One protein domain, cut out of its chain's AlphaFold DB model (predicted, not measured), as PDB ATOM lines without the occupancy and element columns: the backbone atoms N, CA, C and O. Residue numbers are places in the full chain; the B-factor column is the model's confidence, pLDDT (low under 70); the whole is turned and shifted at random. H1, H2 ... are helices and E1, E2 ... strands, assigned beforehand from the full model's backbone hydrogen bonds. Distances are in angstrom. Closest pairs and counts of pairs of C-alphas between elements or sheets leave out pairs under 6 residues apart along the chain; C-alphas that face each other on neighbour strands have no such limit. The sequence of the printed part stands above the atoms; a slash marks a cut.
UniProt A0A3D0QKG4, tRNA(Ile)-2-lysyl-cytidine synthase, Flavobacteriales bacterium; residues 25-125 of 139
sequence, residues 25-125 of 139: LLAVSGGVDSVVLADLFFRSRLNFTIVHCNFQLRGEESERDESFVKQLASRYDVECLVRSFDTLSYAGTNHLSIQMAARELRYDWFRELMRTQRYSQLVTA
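Overview. This is residues 25 to 125 of the 139 residues of the protein "tRNA(Ile)-2-lysyl-cytidine synthase" of Flavobacteriales bacterium (UniProt A0A3D0QKG4). A twisted, all-parallel sheet of four strands stands between helices, with H1 and H2 covering one face and H4 the other, in three layers. The small helix H3 sits beyond the end of E3, off the sheet, and makes a corner with the first part of H4. The printed part has 101 residues with four named helices and four named strands, in the order E1 H1 E2 H2 E3 H3 H4 E4; the sheet's order is E3 E2 E1 E4, and the class is mixed, helices and strands. The whole is compact, with a radius of gyration of the C-alphas of 13.8 A and spans of 43 by 31 by 18 A.

Arrangement. The inner strands are E2, residues 47 to 54, and E1, residues 25 to 27; N 51 and O 26 are 2.8 A apart, within hydrogen-bond range. The edge strand E3, residues 80 to 84, is beside E2, with N 52 and O 81 at 2.9 A. The edge strand E4, residues 121 to 123, is beside E1, with N 25 and O 121 at 2.8 A. From edge to edge the strands' lines turn by 71 degrees. H2, residues 60 to 76, is over E3 and E2 at a height over the sheet of 9.5 A; the C-alphas of Ala 73 and Cys 80 are its closest to E3, 5.9 A. H1, residues 32 to 43, is on the same face, over E1, at a height of 9.5 A. H1 and H2 are close but not clearly touching, their closest C-alphas being those of Phe 42 and Tyr 76, 6.6 A. H4, residues 98 to 114, is on the opposite face at a height of 8.3 A, over E2 and only just over E1, where 3 of its C-alphas fall. H3, residues 87 to 94, is not on the sheet; it touches residues 98 to 105 of H4, about perpendicular at 82 degrees, closest at the C-alphas of Ala 91 and Ala 101, 5.3 A. E1, H1, E2 and E2, H2, E3 are strand-helix-strand units, parallel neighbour strands joined through a helix, with right-handed crossovers. E3, H3 H4, E4 is a split unit, with E2 and E1 between its strands, also right-handed. In H1, H2, H3 and H4 every O i to N i+4 pair is within hydrogen-bond range.

Along the chain. E2 is 23.2 A long and E3 13.1 A. H2 measures 24.4 A, H4 24.1 A and H1 16.2 A. E1 begins at C-alpha 25, (10.194, -13.416, 41.638), and E4 ends at C-alpha 123, (10.810, -9.112, 37.437).

Size, cuts and confidence. The C-alphas of Arg 45 and His 95 are the two farthest apart, 43.2 A. The printed part has no cut. The link H4 to E4 is short, the others are tight. The mean pLDDT of the printed part is 93.3, and no printed residue is under 70.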
ATOM      1  N   LEU A  25       9.113 -13.834  40.762       93.38
ATOM      2  CA  LEU A  25      10.194 -13.416  41.638       93.38
ATOM      3  C   LEU A  25      10.435 -11.922  41.411       93.38
ATOM      4  O   LEU A  25      10.925 -11.525  40.357       93.38
ATOM      5  N   LEU A  26      10.062 -11.077  42.367       94.50
ATOM      6  CA  LEU A  26      10.101  -9.627  42.209       94.50
ATOM      7  C   LEU A  26      11.283  -9.019  42.965       94.50
ATOM      8  O   LEU A  26      11.313  -9.022  44.195       94.50
ATOM      9  N   ALA A  27      12.245  -8.454  42.237       94.88
ATOM     10  CA  ALA A  27      13.394  -7.791  42.838       94.88
ATOM     11  C   ALA A  27      13.031  -6.404  43.381       94.88
ATOM     12  O   ALA A  27      12.689  -5.495  42.618       94.88
ATOM     13  N   VAL A  28      13.170  -6.226  44.698       95.50
ATOM     14  CA  VAL A  28      12.875  -4.971  45.399       95.50
ATOM     15  C   VAL A  28      14.126  -4.458  46.103       95.50
ATOM     16  O   VAL A  28      14.654  -5.104  47.005       95.50
ATOM     17  N   SER A  29      14.618  -3.283  45.702       91.06
ATOM     18  CA  SER A  29      15.832  -2.676  46.271       91.06
ATOM     19  C   SER A  29      15.559  -1.774  47.476       91.06
ATOM     20  O   SER A  29      16.502  -1.389  48.154       91.06
ATOM     21  N   GLY A  30      14.295  -1.412  47.715       88.75
ATOM     22  CA  GLY A  30      13.898  -0.357  48.656       88.75
ATOM     23  C   GLY A  30      13.741   1.017  47.989       88.75
ATOM     24  O   GLY A  30      13.093   1.902  48.542       88.75
ATOM     25  N   GLY A  31      14.243   1.180  46.759       88.88
ATOM     26  CA  GLY A  31      14.053   2.392  45.961       88.88
ATOM     27  C   GLY A  31      12.632   2.529  45.408       88.88
ATOM     28  O   GLY A  31      11.959   1.524  45.149       88.88
ATOM     29  N   VAL A  32      12.204   3.777  45.175       88.12
ATOM     30  CA  VAL A  32      10.829   4.141  44.782       88.12
ATOM     31  C   VAL A  32      10.297   3.331  43.599       88.12
ATOM     32  O   VAL A  32       9.192   2.810  43.691       88.12
ATOM     33  N   ASP A  33      11.091   3.137  42.546       86.94
ATOM     34  CA  ASP A  33      10.650   2.410  41.347       86.94
ATOM     35  C   ASP A  33      10.290   0.955  41.670       86.94
ATOM     36  O   ASP A  33       9.245   0.448  41.265       86.94
ATOM     37  N   SER A  34      11.126   0.294  42.475       90.75
ATOM     38  CA  SER A  34      10.909  -1.097  42.882       90.75
ATOM     39  C   SER A  34       9.754  -1.262  43.869       90.75
ATOM     40  O   SER A  34       9.036  -2.259  43.821       90.75
ATOM     41  N   VAL A  35       9.523  -0.255  44.714       93.62
ATOM     42  CA  VAL A  35       8.390  -0.219  45.647       93.62
ATOM     43  C   VAL A  35       7.081   0.007  44.902       93.62
ATOM     44  O   VAL A  35       6.101  -0.678  45.179       93.62
ATOM     45  N   VAL A  36       7.061   0.926  43.934       91.31
ATOM     46  CA  VAL A  36       5.895   1.161  43.074       91.31
ATOM     47  C   VAL A  36       5.575  -0.092  42.265       91.31
ATOM     48  O   VAL A  36       4.410  -0.464  42.162       91.31
ATOM     49  N   LEU A  37       6.586  -0.781  41.735       90.25
ATOM     50  CA  LEU A  37       6.373  -2.040  41.028       90.25
ATOM     51  C   LEU A  37       5.768  -3.115  41.946       90.25
ATOM     52  O   LEU A  37       4.799  -3.759  41.556       90.25
ATOM     53  N   ALA A  38       6.268  -3.265  43.176       93.88
ATOM     54  CA  ALA A  38       5.687  -4.182  44.161       93.88
ATOM     55  C   ALA A  38       4.235  -3.831  44.519       93.88
ATOM     56  O   ALA A  38       3.384  -4.717  44.574       93.88
ATOM     57  N   ASP A  39       3.926  -2.543  44.682       94.50
ATOM     58  CA  ASP A  39       2.561  -2.069  44.917       94.50
ATOM     59  C   ASP A  39       1.632  -2.382  43.730       94.50
ATOM     60  O   ASP A  39       0.495  -2.809  43.931       94.50
ATOM     61  N   LEU A  40       2.115  -2.255  42.489       90.88
ATOM     62  CA  LEU A  40       1.352  -2.617  41.290       90.88
ATOM     63  C   LEU A  40       1.078  -4.124  41.200       90.88
ATOM     64  O   LEU A  40      -0.045  -4.507  40.859       90.88
ATOM     65  N   PHE A  41       2.057  -4.968  41.536       92.50
ATOM     66  CA  PHE A  41       1.879  -6.423  41.617       92.50
ATOM     67  C   PHE A  41       0.830  -6.800  42.668       92.50
ATOM     68  O   PHE A  41      -0.119  -7.526  42.361       92.50
ATOM     69  N   PHE A  42       0.950  -6.232  43.872       94.56
ATOM     70  CA  PHE A  42       0.015  -6.454  44.972       94.56
ATOM     71  C   PHE A  42      -1.416  -6.034  44.610       94.56
ATOM     72  O   PHE A  42      -2.350  -6.830  44.714       94.56
ATOM     73  N   ARG A  43      -1.606  -4.807  44.109       91.44
ATOM     74  CA  ARG A  43      -2.934  -4.301  43.711       91.44
ATOM     75  C   ARG A  43      -3.542  -5.089  42.559       91.44
ATOM     76  O   ARG A  43      -4.759  -5.256  42.507       91.44
ATOM     77  N   SER A  44      -2.700  -5.609  41.671       88.00
ATOM     78  CA  SER A  44      -3.138  -6.451  40.559       88.00
ATOM     79  C   SER A  44      -3.505  -7.874  40.980       88.00
ATOM     80  O   SER A  44      -4.057  -8.591  40.148       88.00
ATOM     81  N   ARG A  45      -3.274  -8.249  42.250       90.38
ATOM     82  CA  ARG A  45      -3.464  -9.599  42.805       90.38
ATOM     83  C   ARG A  45      -2.635 -10.667  42.091       90.38
ATOM     84  O   ARG A  45      -3.083 -11.799  41.936       90.38
ATOM     85  N   LEU A  46      -1.440 -10.297  41.639       90.31
ATOM     86  CA  LEU A  46      -0.490 -11.259  41.087       90.31
ATOM     87  C   LEU A  46       0.131 -12.075  42.223       90.31
ATOM     88  O   LEU A  46       0.264 -11.580  43.340       90.31
ATOM     89  N   ASN A  47       0.524 -13.313  41.935       93.31
ATOM     90  CA  ASN A  47       1.238 -14.157  42.886       93.31
ATOM     91  C   ASN A  47       2.746 -13.899  42.769       93.31
ATOM     92  O   ASN A  47       3.328 -14.092  41.700       93.31
ATOM     93  N   PHE A  48       3.389 -13.430  43.839       95.19
ATOM     94  CA  PHE A  48       4.808 -13.085  43.798       95.19
ATOM     95  C   PHE A  48       5.521 -13.293  45.133       95.19
ATOM     96  O   PHE A  48       4.932 -13.209  46.206       95.19
ATOM     97  N   THR A  49       6.830 -13.500  45.034       96.81
ATOM     98  CA  THR A  49       7.791 -13.493  46.136       96.81
ATOM     99  C   THR A  49       8.728 -12.310  45.953       96.81
ATOM    100  O   THR A  49       9.269 -12.105  44.864       96.81
ATOM    101  N   ILE A  50       8.953 -11.536  47.011       97.81
ATOM    102  CA  ILE A  50       9.923 -10.441  47.001       97.81
ATOM    103  C   ILE A  50      11.333 -11.003  47.200       97.81
ATOM    104  O   ILE A  50      11.562 -11.818  48.092       97.81
ATOM    105  N   VAL A  51      12.294 -10.526  46.404       96.88
ATOM    106  CA  VAL A  51      13.727 -10.781  46.602       96.88
ATOM    107  C   VAL A  51      14.491  -9.481  46.819       96.88
ATOM    108  O   VAL A  51      14.338  -8.522  46.059       96.88
ATOM    109  N   HIS A  52      15.348  -9.457  47.837       97.38
ATOM    110  CA  HIS A  52      16.196  -8.312  48.164       97.38
ATOM    111  C   HIS A  52      17.663  -8.722  48.307       97.38
ATOM    112  O   HIS A  52      17.995  -9.648  49.048       97.38
ATOM    113  N   CYS A  53      18.544  -8.008  47.604       96.38
ATOM    114  CA  CYS A  53      19.991  -8.152  47.738       96.38
ATOM    115  C   CYS A  53      20.524  -7.068  48.676       96.38
ATOM    116  O   CYS A  53      20.564  -5.899  48.288       96.38
ATOM    117  N   ASN A  54      20.998  -7.453  49.857       97.00
ATOM    118  CA  ASN A  54      21.728  -6.549  50.735       97.00
ATOM    119  C   ASN A  54      23.232  -6.655  50.421       97.00
ATOM    120  O   ASN A  54      23.917  -7.574  50.862       97.00
ATOM    121  N   PHE A  55      23.764  -5.719  49.633       95.81
ATOM    122  CA  PHE A  55      25.185  -5.715  49.242       95.81
ATOM    123  C   PHE A  55      26.140  -5.239  50.348       95.81
ATOM    124  O   PHE A  55      27.352  -5.247  50.134       95.81
ATOM    125  N   GLN A  56      25.609  -4.784  51.490       95.06
ATOM    126  CA  GLN A  56      26.367  -4.307  52.654       95.06
ATOM    127  C   GLN A  56      27.357  -3.165  52.351       95.06
ATOM    128  O   GLN A  56      28.360  -2.986  53.037       95.06
ATOM    129  N   LEU A  57      27.068  -2.352  51.330       92.38
ATOM    130  CA  LEU A  57      27.950  -1.265  50.880       92.38
ATOM    131  C   LEU A  57      27.729   0.065  51.614       92.38
ATOM    132  O   LEU A  57      28.569   0.956  51.508       92.38
ATOM    133  N   ARG A  58      26.599   0.231  52.319       91.06
ATOM    134  CA  ARG A  58      26.191   1.512  52.934       91.06
ATOM    135  C   ARG A  58      25.929   1.417  54.440       91.06
ATOM    136  O   ARG A  58      25.264   2.280  55.009       91.06
ATOM    137  N   GLY A  59      26.440   0.370  55.091       91.88
ATOM    138  CA  GLY A  59      26.272   0.158  56.531       91.88
ATOM    139  C   GLY A  59      24.800   0.203  56.950       91.88
ATOM    140  O   GLY A  59      23.976  -0.515  56.391       91.88
ATOM    141  N   GLU A  60      24.457   1.089  57.890       93.88
ATOM    142  CA  GLU A  60      23.087   1.224  58.406       93.88
ATOM    143  C   GLU A  60      22.026   1.501  57.334       93.88
ATOM    144  O   GLU A  60      20.877   1.109  57.515       93.88
ATOM    145  N   GLU A  61      22.361   2.180  56.233       91.81
ATOM    146  CA  GLU A  61      21.389   2.436  55.161       91.81
ATOM    147  C   GLU A  61      20.962   1.125  54.490       91.81
ATOM    148  O   GLU A  61      19.775   0.916  54.259       91.81
ATOM    149  N   SER A  62      21.903   0.201  54.276       92.38
ATOM    150  CA  SER A  62      21.604  -1.130  53.741       92.38
ATOM    151  C   SER A  62      20.691  -1.935  54.674       92.38
ATOM    152  O   SER A  62      19.753  -2.579  54.210       92.38
ATOM    153  N   GLU A  63      20.900  -1.836  55.986       94.00
ATOM    154  CA  GLU A  63      20.045  -2.495  56.983       94.00
ATOM    155  C   GLU A  63      18.641  -1.875  57.054       94.00
ATOM    156  O   GLU A  63      17.641  -2.575  57.247       94.00
ATOM    157  N   ARG A  64      18.536  -0.554  56.867       95.31
ATOM    158  CA  ARG A  64      17.245   0.146  56.790       95.31
ATOM    159  C   ARG A  64      16.471  -0.250  55.538       95.31
ATOM    160  O   ARG A  64      15.274  -0.513  55.657       95.31
ATOM    161  N   ASP A  65      17.137  -0.333  54.388       94.12
ATOM    162  CA  ASP A  65      16.531  -0.798  53.137       94.12
ATOM    163  C   ASP A  65      16.000  -2.229  53.298       94.12
ATOM    164  O   ASP A  65      14.829  -2.494  53.017       94.12
ATOM    165  N   GLU A  66      16.815  -3.138  53.839       97.12
ATOM    166  CA  GLU A  66      16.416  -4.524  54.091       97.12
ATOM    167  C   GLU A  66      15.201  -4.607  55.031       97.12
ATOM    168  O   GLU A  66      14.219  -5.297  54.737       97.12
ATOM    169  N   SER A  67      15.241  -3.886  56.156       97.69
ATOM    170  CA  SER A  67      14.139  -3.842  57.123       97.69
ATOM    171  C   SER A  67      12.854  -3.304  56.495       97.69
ATOM    172  O   SER A  67      11.774  -3.869  56.692       97.69
ATOM    173  N   PHE A  68      12.960  -2.245  55.693       97.94
ATOM    174  CA  PHE A  68      11.831  -1.678  54.969       97.94
ATOM    175  C   PHE A  68      11.227  -2.685  53.980       97.94
ATOM    176  O   PHE A  68      10.003  -2.837  53.939       97.94
ATOM    177  N   VAL A  69      12.053  -3.410  53.220       97.94
ATOM    178  CA  VAL A  69      11.566  -4.408  52.255       97.94
ATOM    179  C   VAL A  69      10.888  -5.585  52.960       97.94
ATOM    180  O   VAL A  69       9.806  -5.998  52.541       97.94
ATOM    181  N   LYS A  70      11.432  -6.067  54.085       98.19
ATOM    182  CA  LYS A  70      10.771  -7.098  54.908       98.19
ATOM    183  C   LYS A  70       9.408  -6.632  55.430       98.19
ATOM    184  O   LYS A  70       8.432  -7.377  55.373       98.19
ATOM    185  N   GLN A  71       9.315  -5.385  55.896       98.31
ATOM    186  CA  GLN A  71       8.046  -4.793  56.332       98.31
ATOM    187  C   GLN A  71       7.056  -4.626  55.173       98.31
ATOM    188  O   GLN A  71       5.854  -4.810  55.350       98.31
ATOM    189  N   LEU A  72       7.534  -4.270  53.978       98.00
ATOM    190  CA  LEU A  72       6.710  -4.192  52.774       98.00
ATOM    191  C   LEU A  72       6.114  -5.560  52.423       98.00
ATOM    192  O   LEU A  72       4.904  -5.652  52.248       98.00
ATOM    193  N   ALA A  73       6.933  -6.611  52.407       98.06
ATOM    194  CA  ALA A  73       6.476  -7.972  52.143       98.06
ATOM    195  C   ALA A  73       5.444  -8.453  53.172       98.06
ATOM    196  O   ALA A  73       4.394  -8.963  52.798       98.06
ATOM    197  N   SER A  74       5.692  -8.196  54.461       98.06
ATOM    198  CA  SER A  74       4.739  -8.523  55.528       98.06
ATOM    199  C   SER A  74       3.405  -7.787  55.369       98.06
ATOM    200  O   SER A  74       2.358  -8.383  55.599       98.06
ATOM    201  N   ARG A  75       3.413  -6.518  54.937       97.94
ATOM    202  CA  ARG A  75       2.176  -5.766  54.655       97.94
ATOM    203  C   ARG A  75       1.393  -6.322  53.469       97.94
ATOM    204  O   ARG A  75       0.175  -6.174  53.440       97.94
ATOM    205  N   TYR A  76       2.084  -6.902  52.494       97.62
ATOM    206  CA  TYR A  76       1.473  -7.515  51.317       97.62
ATOM    207  C   TYR A  76       1.112  -8.988  51.514       97.62
ATOM    208  O   TYR A  76       0.490  -9.555  50.624       97.62
ATOM    209  N   ASP A  77       1.454  -9.575  52.666       97.69
ATOM    210  CA  ASP A  77       1.282 -11.002  52.960       97.69
ATOM    211  C   ASP A  77       1.949 -11.905  51.906       97.69
ATOM    212  O   ASP A  77       1.381 -12.881  51.423       97.69
ATOM    213  N   VAL A  78       3.176 -11.540  51.512       97.38
ATOM    214  CA  VAL A  78       3.990 -12.290  50.544       97.38
ATOM    215  C   VAL A  78       5.323 -12.710  51.144       97.38
ATOM    216  O   VAL A  78       5.860 -12.072  52.054       97.38
ATOM    217  N   GLU A  79       5.895 -13.784  50.605       97.38
ATOM    218  CA  GLU A  79       7.221 -14.238  51.004       97.38
ATOM    219  C   GLU A  79       8.297 -13.210  50.629       97.38
ATOM    220  O   GLU A  79       8.251 -12.583  49.568       97.38
ATOM    221  N   CYS A  80       9.287 -13.057  51.509       97.94
ATOM    222  CA  CYS A  80      10.448 -12.205  51.298       97.94
ATOM    223  C   CYS A  80      11.721 -13.024  51.468       97.94
ATOM    224  O   CYS A  80      12.053 -13.451  52.575       97.94
ATOM    225  N   LEU A  81      12.470 -13.180  50.384       97.62
ATOM    226  CA  LEU A  81      13.799 -13.765  50.408       97.62
ATOM    227  C   LEU A  81      14.828 -12.645  50.431       97.62
ATOM    228  O   LEU A  81      14.803 -11.728  49.609       97.62
ATOM    229  N   VAL A  82      15.755 -12.730  51.372       97.56
ATOM    230  CA  VAL A  82      16.830 -11.754  51.513       97.56
ATOM    231  C   VAL A  82      18.158 -12.480  51.531       97.56
ATOM    232  O   VAL A  82      18.304 -13.488  52.224       97.56
ATOM    233  N   ARG A  83      19.129 -11.951  50.787       97.56
ATOM    234  CA  ARG A  83      20.513 -12.411  50.844       97.56
ATOM    235  C   ARG A  83      21.444 -11.230  51.045       97.56
ATOM    236  O   ARG A  83      21.429 -10.281  50.261       97.56
ATOM    237  N   SER A  84      22.249 -11.324  52.096       97.19
ATOM    238  CA  SER A  84      23.349 -10.405  52.358       97.19
ATOM    239  C   SER A  84      24.618 -10.907  51.672       97.19
ATOM    240  O   SER A  84      24.857 -12.116  51.604       97.19
ATOM    241  N   PHE A  85      25.426  -9.984  51.161       96.38
ATOM    242  CA  PHE A  85      26.656 -10.295  50.445       96.38
ATOM    243  C   PHE A  85      27.833  -9.488  50.984       96.38
ATOM    244  O   PHE A  85      27.742  -8.266  51.104       96.38
ATOM    245  N   ASP A  86      28.973 -10.155  51.167       96.12
ATOM    246  CA  ASP A  86      30.260  -9.487  51.368       96.12
ATOM    247  C   ASP A  86      30.820  -9.013  50.017       96.12
ATOM    248  O   ASP A  86      31.714  -9.610  49.408       96.12
ATOM    249  N   THR A  87      30.216  -7.943  49.502       96.31
ATOM    250  CA  THR A  87      30.525  -7.412  48.169       96.31
ATOM    251  C   THR A  87      31.951  -6.870  48.090       96.31
ATOM    252  O   THR A  87      32.594  -6.990  47.047       96.31
ATOM    253  N   LEU A  88      32.466  -6.290  49.182       96.50
ATOM    254  CA  LEU A  88      33.822  -5.740  49.226       96.50
ATOM    255  C   LEU A  88      34.869  -6.851  49.132       96.50
ATOM    256  O   LEU A  88      35.782  -6.748  48.309       96.50
ATOM    257  N   SER A  89      34.720  -7.928  49.914       97.38
ATOM    258  CA  SER A  89      35.628  -9.071  49.821       97.38
ATOM    259  C   SER A  89      35.544  -9.725  48.444       97.38
ATOM    260  O   SER A  89      36.577  -9.995  47.835       97.38
ATOM    261  N   TYR A  90      34.332  -9.933  47.913       97.56
ATOM    262  CA  TYR A  90      34.150 -10.531  46.588       97.56
ATOM    263  C   TYR A  90      34.826  -9.709  45.482       97.56
ATOM    264  O   TYR A  90      35.528 -10.269  44.638       97.56
ATOM    265  N   ALA A  91      34.657  -8.384  45.499       97.44
ATOM    266  CA  ALA A  91      35.286  -7.492  44.530       97.44
ATOM    267  C   ALA A  91      36.820  -7.545  44.611       97.44
ATOM    268  O   ALA A  91      37.487  -7.606  43.577       97.44
ATOM    269  N   GLY A  92      37.374  -7.574  45.828       97.50
ATOM    270  CA  GLY A  92      38.814  -7.675  46.059       97.50
ATOM    271  C   GLY A  92      39.411  -8.986  45.546       97.50
ATOM    272  O   GLY A  92      40.432  -8.963  44.861       97.50
ATOM    273  N   THR A  93      38.759 -10.118  45.826       97.44
ATOM    274  CA  THR A  93      39.214 -11.449  45.387       97.44
ATOM    275  C   THR A  93      39.133 -11.632  43.873       97.44
ATOM    276  O   THR A  93      40.025 -12.244  43.292       97.44
ATOM    277  N   ASN A  94      38.091 -11.103  43.229       96.25
ATOM    278  CA  ASN A  94      37.863 -11.284  41.791       96.25
ATOM    279  C   ASN A  94      38.429 -10.138  40.932       96.25
ATOM    280  O   ASN A  94      38.268 -10.151  39.715       96.25
ATOM    281  N   HIS A  95      39.098  -9.151  41.542       96.25
ATOM    282  CA  HIS A  95      39.632  -7.963  40.865       96.25
ATOM    283  C   HIS A  95      38.574  -7.181  40.064       96.25
ATOM    284  O   HIS A  95      38.837  -6.681  38.968       96.25
ATOM    285  N   LEU A  96      37.368  -7.063  40.624       94.94
ATOM    286  CA  LEU A  96      36.226  -6.397  40.001       94.94
ATOM    287  C   LEU A  96      35.985  -5.011  40.597       94.94
ATOM    288  O   LEU A  96      36.314  -4.730  41.750       94.94
ATOM    289  N   SER A  97      35.318  -4.145  39.831       96.06
ATOM    290  CA  SER A  97      34.696  -2.957  40.419       96.06
ATOM    291  C   SER A  97      33.532  -3.361  41.334       96.06
ATOM    292  O   SER A  97      32.889  -4.389  41.119       96.06
ATOM    293  N   ILE A  98      33.198  -2.522  42.320       93.50
ATOM    294  CA  ILE A  98      32.063  -2.768  43.229       93.50
ATOM    295  C   ILE A  98      30.742  -2.941  42.467       93.50
ATOM    296  O   ILE A  98      29.923  -3.784  42.825       93.50
ATOM    297  N   GLN A  99      30.543  -2.173  41.392       89.94
ATOM    298  CA  GLN A  99      29.342  -2.275  40.560       89.94
ATOM    299  C   GLN A  99      29.260  -3.625  39.839       89.94
ATOM    300  O   GLN A  99      28.192  -4.234  39.821       89.94
ATOM    301  N   MET A 100      30.377  -4.112  39.287       92.19
ATOM    302  CA  MET A 100      30.440  -5.428  38.644       92.19
ATOM    303  C   MET A 100      30.235  -6.554  39.657       92.19
ATOM    304  O   MET A 100      29.405  -7.423  39.422       92.19
ATOM    305  N   ALA A 101      30.896  -6.489  40.815       93.75
ATOM    306  CA  ALA A 101      30.718  -7.461  41.891       93.75
ATOM    307  C   ALA A 101      29.251  -7.552  42.347       93.75
ATOM    308  O   ALA A 101      28.677  -8.637  42.389       93.75
ATOM    309  N   ALA A 102      28.605  -6.415  42.622       91.56
ATOM    310  CA  ALA A 102      27.193  -6.387  43.003       91.56
ATOM    311  C   ALA A 102      26.279  -6.940  41.895       91.56
ATOM    312  O   ALA A 102      25.270  -7.584  42.188       91.56
ATOM    313  N   ARG A 103      26.617  -6.697  40.623       90.69
ATOM    314  CA  ARG A 103      25.887  -7.243  39.475       90.69
ATOM    315  C   ARG A 103      26.013  -8.763  39.400       90.69
ATOM    316  O   ARG A 103      24.991  -9.435  39.309       90.69
ATOM    317  N   GLU A 104      27.228  -9.295  39.471       93.38
ATOM    318  CA  GLU A 104      27.479 -10.739  39.411       93.38
ATOM    319  C   GLU A 104      26.780 -11.467  40.560       93.38
ATOM    320  O   GLU A 104      25.955 -12.344  40.310       93.38
ATOM    321  N   LEU A 105      26.979 -11.001  41.799       95.38
ATOM    322  CA  LEU A 105      26.340 -11.559  42.995       95.38
ATOM    323  C   LEU A 105      24.809 -11.583  42.889       95.38
ATOM    324  O   LEU A 105      24.168 -12.577  43.241       95.38
ATOM    325  N   ARG A 106      24.214 -10.501  42.369       94.50
ATOM    326  CA  ARG A 106      22.767 -10.400  42.143       94.50
ATOM    327  C   ARG A 106      22.280 -11.467  41.173       94.50
ATOM    328  O   ARG A 106      21.348 -12.203  41.489       94.50
ATOM    329  N   TYR A 107      22.880 -11.533  39.987       89.69
ATOM    330  CA  TYR A 107      22.403 -12.422  38.932       89.69
ATOM    331  C   TYR A 107      22.751 -13.885  39.189       89.69
ATOM    332  O   TYR A 107      21.975 -14.751  38.793       89.69
ATOM    333  N   ASP A 108      23.853 -14.179  39.878       93.81
ATOM    334  CA  ASP A 108      24.147 -15.523  40.379       93.81
ATOM    335  C   ASP A 108      23.042 -16.002  41.318       93.81
ATOM    336  O   ASP A 108      22.486 -17.085  41.123       93.81
ATOM    337  N   TRP A 109      22.657 -15.171  42.289       95.06
ATOM    338  CA  TRP A 109      21.598 -15.534  43.224       95.06
ATOM    339  C   TRP A 109      20.225 -15.622  42.552       95.06
ATOM    340  O   TRP A 109      19.471 -16.557  42.810       95.06
ATOM    341  N   PHE A 110      19.897 -14.709  41.638       91.62
ATOM    342  CA  PHE A 110      18.650 -14.807  40.879       91.62
ATOM    343  C   PHE A 110      18.600 -16.074  40.027       91.62
ATOM    344  O   PHE A 110      17.571 -16.744  40.005       91.62
ATOM    345  N   ARG A 111      19.707 -16.456  39.379       90.94
ATOM    346  CA  ARG A 111      19.799 -17.733  38.659       90.94
ATOM    347  C   ARG A 111      19.598 -18.921  39.594       90.94
ATOM    348  O   ARG A 111      18.894 -19.852  39.222       90.94
ATOM    349  N   GLU A 112      20.177 -18.895  40.790       92.94
ATOM    350  CA  GLU A 112      19.971 -19.932  41.806       92.94
ATOM    351  C   GLU A 112      18.487 -20.075  42.179       92.94
ATOM    352  O   GLU A 112      17.949 -21.181  42.140       92.94
ATOM    353  N   LEU A 113      17.800 -18.961  42.448       91.12
ATOM    354  CA  LEU A 113      16.372 -18.959  42.775       91.12
ATOM    355  C   LEU A 113      15.509 -19.437  41.601       91.12
ATOM    356  O   LEU A 113      14.629 -20.275  41.788       91.12
ATOM    357  N   MET A 114      15.787 -18.965  40.386       88.44
ATOM    358  CA  MET A 114      15.043 -19.327  39.173       88.44
ATOM    359  C   MET A 114      15.224 -20.793  38.755       88.44
ATOM    360  O   MET A 114      14.411 -21.314  38.000       88.44
ATOM    361  N   ARG A 115      16.259 -21.493  39.240       88.44
ATOM    362  CA  ARG A 115      16.394 -22.949  39.036       88.44
ATOM    363  C   ARG A 115      15.362 -23.750  39.822       88.44
ATOM    364  O   ARG A 115      15.147 -24.922  39.516       88.44
ATOM    365  N   THR A 116      14.741 -23.156  40.837       78.69
ATOM    366  CA  THR A 116      13.609 -23.789  41.509       78.69
ATOM    367  C   THR A 116      12.403 -23.758  40.570       78.69
ATOM    368  O   THR A 116      12.068 -22.713  40.021       78.69
ATOM    369  N   GLN A 117      11.700 -24.882  40.401       73.75
ATOM    370  CA  GLN A 117      10.491 -24.952  39.559       73.75
ATOM    371  C   GLN A 117       9.292 -24.170  40.139       73.75
ATOM    372  O   GLN A 117       8.166 -24.320  39.677       73.75
ATOM    373  N   ARG A 118       9.521 -23.354  41.178       83.25
ATOM    374  CA  ARG A 118       8.498 -22.584  41.885       83.25
ATOM    375  C   ARG A 118       8.213 -21.237  41.228       83.25
ATOM    376  O   ARG A 118       7.127 -20.715  41.436       83.25
ATOM    377  N   TYR A 119       9.166 -20.674  40.484       85.56
ATOM    378  CA  TYR A 119       9.037 -19.331  39.916       85.56
ATOM    379  C   TYR A 119       8.988 -19.378  38.401       85.56
ATOM    380  O   TYR A 119       9.838 -19.984  37.754       85.56
ATOM    381  N   SER A 120       8.004 -18.688  37.842       83.75
ATOM    382  CA  SER A 120       7.820 -18.600  36.400       83.75
ATOM    383  C   SER A 120       8.776 -17.573  35.802       83.75
ATOM    384  O   SER A 120       9.352 -17.811  34.744       83.75
ATOM    385  N   GLN A 121       8.953 -16.425  36.470       86.00
ATOM    386  CA  GLN A 121       9.694 -15.288  35.920       86.00
ATOM    387  C   GLN A 121      10.324 -14.402  36.999       86.00
ATOM    388  O   GLN A 121       9.748 -14.215  38.068       86.00
ATOM    389  N   LEU A 122      11.474 -13.803  36.673       88.81
ATOM    390  CA  LEU A 122      12.109 -12.731  37.441       88.81
ATOM    391  C   LEU A 122      11.670 -11.369  36.893       88.81
ATOM    392  O   LEU A 122      11.782 -11.117  35.694       88.81
ATOM    393  N   VAL A 123      11.258 -10.465  37.778       89.00
ATOM    394  CA  VAL A 123      10.810  -9.112  37.437       89.00
ATOM    395  C   VAL A 123      11.635  -8.087  38.210       89.00
ATOM    396  O   VAL A 123      11.896  -8.244  39.402       89.00
ATOM    397  N   THR A 124      12.064  -7.023  37.533       87.19
ATOM    398  CA  THR A 124      12.937  -5.982  38.093       87.19
ATOM    399  C   THR A 124      12.459  -4.591  37.663       87.19
ATOM    400  O   THR A 124      11.894  -4.431  36.582       87.19
ATOM    401  N   ALA A 125      12.676  -3.570  38.497       80.69
ATOM    402  CA  ALA A 125      12.225  -2.195  38.244       80.69
ATOM    403  C   ALA A 125      13.295  -1.311  37.571       80.69
ATOM    404  O   ALA A 125      13.543  -0.190  38.009       80.69
TER     405      ALA A 125